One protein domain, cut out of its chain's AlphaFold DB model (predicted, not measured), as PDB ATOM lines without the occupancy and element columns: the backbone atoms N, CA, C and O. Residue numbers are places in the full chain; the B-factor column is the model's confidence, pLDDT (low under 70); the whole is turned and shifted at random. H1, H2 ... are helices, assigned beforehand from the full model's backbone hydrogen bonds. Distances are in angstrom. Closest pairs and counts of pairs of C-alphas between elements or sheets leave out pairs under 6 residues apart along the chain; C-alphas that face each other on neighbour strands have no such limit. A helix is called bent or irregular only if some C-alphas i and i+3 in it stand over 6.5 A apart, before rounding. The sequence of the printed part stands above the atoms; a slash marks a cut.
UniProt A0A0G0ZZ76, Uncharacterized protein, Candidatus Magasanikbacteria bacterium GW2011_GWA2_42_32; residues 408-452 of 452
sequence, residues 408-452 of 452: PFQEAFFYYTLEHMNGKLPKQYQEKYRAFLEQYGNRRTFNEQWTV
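Overview. This is residues 408 to 452 of the 452 residues of an uncharacterized protein of Candidatus Magasanikbacteria bacterium GW2011_GWA2_42_32 (UniProt A0A0G0ZZ76). Two helices, H1 and H2, make a splayed helical hairpin joined by the tight link of residues 423 to 426, and after a second tight link at the far end of H2 a short third helix, H3, folds back the opposite way to H2, slantwise to it, close to H2 but not clearly touching it and near H1. The printed part has 45 residues with three named helices, in the order H1, H2, H3, and no named strand; the class is all helix. The whole is compact, with a radius of gyration of the C-alphas of 10.2 A, and rounded, spanning 27 by 21 by 15 A.

Arrangement. H1, residues 408 to 422, is the longest helix by residues. It touches H2, residues 427 to 440, with residues 412 to 415 alone; the closest C-alphas, those of Tyr 415 and Tyr 433, are 6.8 A apart. H1 and H2 form a helical hairpin and run opposite ways at a steep tilt of 42 degrees. H3, residues 444 to 450, is close to H2 but not clearly touching it, and the closest C-alphas, those of Tyr 440 and Phe 446, are 6.6 A apart. H2 and H3 run opposite ways at a steep tilt of 40 degrees. H1 and H3 are near each other, with 8 pairs of C-alphas within 10 A. Each O i to N i+4 pair is within hydrogen-bond range in H1 and H3, and 8 of 10 in H2.

Along the chain. H1 begins at C-alpha 408 (113.169, 127.685, 144.036) and measures 21.3 A from first to last C-alpha. H2 measures 20.2 A and ends at C-alpha 440 (108.634, 121.280, 140.406); it is irregular, with C-alphas 428 and 431 7.2 A apart. H3 measures 10.1 A and ends at C-alpha 450 (114.631, 125.499, 130.852).

Size, cuts and confidence. The two C-alphas farthest apart are those of Gln 428 and Val 452, 27.5 A. The printed part has no cut, and the links H1 to H2 and H2 to H3 are tight. The mean pLDDT of the printed part is 85.5; residues 451 to 452, the last of the chain, are under 70.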
ATOM      1  N   PRO A 408     113.086 128.910 144.834       91.81
ATOM      2  CA  PRO A 408     113.169 127.685 144.036       91.81
ATOM      3  C   PRO A 408     113.833 127.877 142.670       91.81
ATOM      4  O   PRO A 408     114.577 127.003 142.234       91.81
ATOM      5  N   PHE A 409     113.608 129.012 142.002       90.81
ATOM      6  CA  PHE A 409     114.258 129.309 140.723       90.81
ATOM      7  C   PHE A 409     115.784 129.369 140.832       90.81
ATOM      8  O   PHE A 409     116.489 128.719 140.061       90.81
ATOM      9  N   GLN A 410     116.308 130.071 141.839       91.56
ATOM     10  CA  GLN A 410     117.750 130.118 142.097       91.56
ATOM     11  C   GLN A 410     118.309 128.733 142.447       91.56
ATOM     12  O   GLN A 410     119.428 128.399 142.055       91.56
ATOM     13  N   GLU A 411     117.538 127.902 143.157       91.94
ATOM     14  CA  GLU A 411     117.931 126.521 143.442       91.94
ATOM     15  C   GLU A 411     117.993 125.662 142.165       91.94
ATOM     16  O   GLU A 411     118.989 124.964 141.951       91.94
ATOM     17  N   ALA A 412     116.985 125.753 141.290       90.44
ATOM     18  CA  ALA A 412     116.991 125.097 139.981       90.44
ATOM     19  C   ALA A 412     118.202 125.523 139.151       90.44
ATOM     20  O   ALA A 412     118.961 124.671 138.687       90.44
ATOM     21  N   PHE A 413     118.427 126.834 139.031       89.62
ATOM     22  CA  PHE A 413     119.533 127.378 138.251       89.62
ATOM     23  C   PHE A 413     120.889 126.926 138.796       89.62
ATOM     24  O   PHE A 413     121.787 126.567 138.031       89.62
ATOM     25  N   PHE A 414     121.027 126.854 140.121       91.75
ATOM     26  CA  PHE A 414     122.221 126.330 140.772       91.75
ATOM     27  C   PHE A 414     122.492 124.859 140.399       91.75
ATOM     28  O   PHE A 414     123.632 124.510 140.069       91.75
ATOM     29  N   TYR A 415     121.477 123.986 140.429       90.19
ATOM     30  CA  TYR A 415     121.645 122.578 140.041       90.19
ATOM     31  C   TYR A 415     121.894 122.406 138.542       90.19
ATOM     32  O   TYR A 415     122.795 121.649 138.174       90.19
ATOM     33  N   TYR A 416     121.167 123.140 137.698       87.31
ATOM     34  CA  TYR A 416     121.371 123.151 136.252       87.31
ATOM     35  C   TYR A 416     122.815 123.528 135.905       87.31
ATOM     36  O   TYR A 416     123.512 122.793 135.204       87.31
ATOM     37  N   THR A 417     123.310 124.618 136.496       87.12
ATOM     38  CA  THR A 417     124.685 125.091 136.294       87.12
ATOM     39  C   THR A 417     125.711 124.032 136.709       87.12
ATOM     40  O   THR A 417     126.692 123.783 136.008       87.12
ATOM     41  N   LEU A 418     125.489 123.362 137.845       86.38
ATOM     42  CA  LEU A 418     126.358 122.282 138.313       86.38
ATOM     43  C   LEU A 418     126.391 121.085 137.363       86.38
ATOM     44  O   LEU A 418     127.459 120.507 137.152       86.38
ATOM     45  N   GLU A 419     125.237 120.662 136.862       86.50
ATOM     46  CA  GLU A 419     125.138 119.524 135.957       86.50
ATOM     47  C   GLU A 419     125.785 119.840 134.609       86.50
ATOM     48  O   GLU A 419     126.664 119.090 134.175       86.50
ATOM     49  N   HIS A 420     125.441 120.987 134.017       84.44
ATOM     50  CA  HIS A 420     125.964 121.436 132.730       84.44
ATOM     51  C   HIS A 420     127.494 121.558 132.742       84.44
ATOM     52  O   HIS A 420     128.173 121.024 131.867       84.44
ATOM     53  N   MET A 421     128.065 122.175 133.783       82.44
ATOM     54  CA  MET A 421     129.512 122.408 133.868       82.44
ATOM     55  C   MET A 421     130.335 121.152 134.191       82.44
ATOM     56  O   MET A 421     131.520 121.098 133.867       82.44
ATOM     57  N   ASN A 422     129.754 120.140 134.850       80.19
ATOM     58  CA  ASN A 422     130.480 118.922 135.247       80.19
ATOM     59  C   ASN A 422     130.133 117.692 134.385       80.19
ATOM     60  O   ASN A 422     130.658 116.604 134.642       80.19
ATOM     61  N   GLY A 423     129.207 117.823 133.429       82.19
ATOM     62  CA  GLY A 423     128.639 116.720 132.639       82.19
ATOM     63  C   GLY A 423     127.782 115.731 133.442       82.19
ATOM     64  O   GLY A 423     127.210 114.803 132.878       82.19
ATOM     65  N   LYS A 424     127.723 115.891 134.769       85.25
ATOM     66  CA  LYS A 424     126.856 115.161 135.694       85.25
ATOM     67  C   LYS A 424     126.729 115.935 136.995       85.25
ATOM     68  O   LYS A 424     127.707 116.505 137.490       85.25
ATOM     69  N   LEU A 425     125.562 115.859 137.622       85.38
ATOM     70  CA  LEU A 425     125.376 116.440 138.942       85.38
ATOM     71  C   LEU A 425     126.216 115.685 140.003       85.38
ATOM     72  O   LEU A 425     126.144 114.449 140.075       85.38
ATOM     73  N   PRO A 426     127.017 116.371 140.850       84.94
ATOM     74  CA  PRO A 426     127.789 115.723 141.910       84.94
ATOM     75  C   PRO A 426     126.905 114.902 142.859       84.94
ATOM     76  O   PRO A 426     125.839 115.367 143.255       84.94
ATOM     77  N   LYS A 427     127.374 113.717 143.290       87.12
ATOM     78  CA  LYS A 427     126.597 112.753 144.107       87.12
ATOM     79  C   LYS A 427     125.861 113.392 145.288       87.12
ATOM     80  O   LYS A 427     124.694 113.110 145.510       87.12
ATOM     81  N   GLN A 428     126.523 114.305 145.997       86.81
ATOM     82  CA  GLN A 428     125.973 115.010 147.161       86.81
ATOM     83  C   GLN A 428     124.759 115.918 146.867       86.81
ATOM     84  O   GLN A 428     124.122 116.392 147.805       86.81
ATOM     85  N   TYR A 429     124.455 116.192 145.596       87.81
ATOM     86  CA  TYR A 429     123.308 116.999 145.163       87.81
ATOM     87  C   TYR A 429     122.237 116.191 144.431       87.81
ATOM     88  O   TYR A 429     121.136 116.698 144.258       87.81
ATOM     89  N   GLN A 430     122.519 114.946 144.040       88.94
ATOM     90  CA  GLN A 430     121.602 114.137 143.231       88.94
ATOM     91  C   GLN A 430     120.261 113.887 143.923       88.94
ATOM     92  O   GLN A 430     119.218 114.050 143.301       88.94
ATOM     93  N   GLU A 431     120.270 113.544 145.213       91.69
ATOM     94  CA  GLU A 431     119.029 113.324 145.970       91.69
ATOM     95  C   GLU A 431     118.224 114.613 146.143       91.69
ATOM     96  O   GLU A 431     117.006 114.602 145.985       91.69
ATOM     97  N   LYS A 432     118.901 115.736 146.417       90.31
ATOM     98  CA  LYS A 432     118.240 117.038 146.564       90.31
ATOM     99  C   LYS A 432     117.606 117.495 145.258       90.31
ATOM    100  O   LYS A 432     116.455 117.908 145.263       90.31
ATOM    101  N   TYR A 433     118.332 117.370 144.152       91.12
ATOM    102  CA  TYR A 433     117.809 117.723 142.840       91.12
ATOM    103  C   TYR A 433     116.672 116.796 142.411       91.12
ATOM    104  O   TYR A 433     115.683 117.271 141.870       91.12
ATOM    105  N   ARG A 434     116.741 115.493 142.721       90.56
ATOM    106  CA  ARG A 434     115.617 114.577 142.483       90.56
ATOM    107  C   ARG A 434     114.365 115.014 143.243       90.56
ATOM    108  O   ARG A 434     113.322 115.147 142.622       90.56
ATOM    109  N   ALA A 435     114.478 115.281 144.545       91.06
ATOM    110  CA  ALA A 435     113.349 115.759 145.346       91.06
ATOM    111  C   ALA A 435     112.800 117.098 144.820       91.06
ATOM    112  O   ALA A 435     111.591 117.308 144.770       91.06
ATOM    113  N   PHE A 436     113.690 117.988 144.374       91.75
ATOM    114  CA  PHE A 436     113.317 119.244 143.738       91.75
ATOM    115  C   PHE A 436     112.536 119.021 142.428       91.75
ATOM    116  O   PHE A 436     111.479 119.615 142.232       91.75
ATOM    117  N   LEU A 437     113.008 118.135 141.545       90.19
ATOM    118  CA  LEU A 437     112.323 117.788 140.295       90.19
ATOM    119  C   LEU A 437     110.994 117.063 140.538       90.19
ATOM    120  O   LEU A 437     110.041 117.286 139.802       90.19
ATOM    121  N   GLU A 438     110.891 116.234 141.575       91.00
ATOM    122  CA  GLU A 438     109.614 115.635 141.986       91.00
ATOM    123  C   GLU A 438     108.594 116.713 142.387       91.00
ATOM    124  O   GLU A 438     107.405 116.578 142.100       91.00
ATOM    125  N   GLN A 439     109.059 117.801 143.008       90.44
ATOM    126  CA  GLN A 439     108.211 118.915 143.425       90.44
ATOM    127  C   GLN A 439     107.838 119.864 142.272       90.44
ATOM    128  O   GLN A 439     106.686 120.297 142.191       90.44
ATOM    129  N   TYR A 440     108.790 120.202 141.394       90.62
ATOM    130  CA  TYR A 440     108.634 121.280 140.406       90.62
ATOM    131  C   TYR A 440     108.812 120.858 138.945       90.62
ATOM    132  O   TYR A 440     108.361 121.573 138.060       90.62
ATOM    133  N   GLY A 441     109.418 119.707 138.654       86.75
ATOM    134  CA  GLY A 441     109.792 119.308 137.288       86.75
ATOM    135  C   GLY A 441     108.607 119.136 136.330       86.75
ATOM    136  O   GLY A 441     108.754 119.295 135.124       86.75
ATOM    137  N   ASN A 442     107.410 118.877 136.862       87.12
ATOM    138  CA  ASN A 442     106.178 118.789 136.070       87.12
ATOM    139  C   ASN A 442     105.451 120.139 135.907       87.12
ATOM    140  O   ASN A 442     104.382 120.176 135.301       87.12
ATOM    141  N   ARG A 443     105.980 121.236 136.466       89.19
ATOM    142  CA  ARG A 443     105.388 122.578 136.348       89.19
ATOM    143  C   ARG A 443     105.645 123.152 134.961       89.19
ATOM    144  O   ARG A 443     106.733 122.978 134.407       89.19
ATOM    145  N   ARG A 444     104.664 123.861 134.402       90.25
ATOM    146  CA  ARG A 444     104.806 124.497 133.083       90.25
ATOM    147  C   ARG A 444     105.872 125.586 133.135       90.25
ATOM    148  O   ARG A 444     106.792 125.550 132.329       90.25
ATOM    149  N   THR A 445     105.804 126.472 134.126       85.50
ATOM    150  CA  THR A 445     106.763 127.568 134.323       85.50
ATOM    151  C   THR A 445     108.185 127.061 134.535       85.50
ATOM    152  O   THR A 445     109.134 127.717 134.131       85.50
ATOM    153  N   PHE A 446     108.354 125.884 135.156       87.94
ATOM    154  CA  PHE A 446     109.669 125.248 135.236       87.94
ATOM    155  C   PHE A 446     110.145 124.870 133.834       87.94
ATOM    156  O   PHE A 446     111.207 125.302 133.404       87.94
ATOM    157  N   ASN A 447     109.347 124.103 133.093       85.69
ATOM    158  CA  ASN A 447     109.750 123.624 131.776       85.69
ATOM    159  C   ASN A 447     110.007 124.767 130.782       85.69
ATOM    160  O   ASN A 447     111.028 124.736 130.106       85.69
ATOM    161  N   GLU A 448     109.154 125.791 130.729       81.88
ATOM    162  CA  GLU A 448     109.318 126.950 129.835       81.88
ATOM    163  C   GLU A 448     110.631 127.708 130.080       81.88
ATOM    164  O   GLU A 448     111.286 128.112 129.127       81.88
ATOM    165  N   GLN A 449     111.075 127.833 131.333       78.00
ATOM    166  CA  GLN A 449     112.338 128.510 131.652       78.00
ATOM    167  C   GLN A 449     113.595 127.709 131.282       78.00
ATOM    168  O   GLN A 449     114.675 128.289 131.196       78.00
ATOM    169  N   TRP A 450     113.483 126.392 131.082       70.00
ATOM    170  CA  TRP A 450     114.631 125.499 130.852       70.00
ATOM    171  C   TRP A 450     114.630 124.811 129.479       70.00
ATOM    172  O   TRP A 450     115.552 124.049 129.191       70.00
ATOM    173  N   THR A 451     113.611 125.040 128.640       49.16
ATOM    174  CA  THR A 451     113.471 124.415 127.306       49.16
ATOM    175  C   THR A 451     113.772 125.345 126.126       49.16
ATOM    176  O   THR A 451     113.546 124.941 124.985       49.16
ATOM    177  N   VAL A 452     114.328 126.537 126.377       34.31
ATOM    178  CA  VAL A 452     114.769 127.491 125.340       34.31
ATOM    179  C   VAL A 452     116.273 127.410 125.108       34.31
ATOM    180  O   VAL A 452     117.031 127.485 126.104       34.31
TER     181      VAL A 452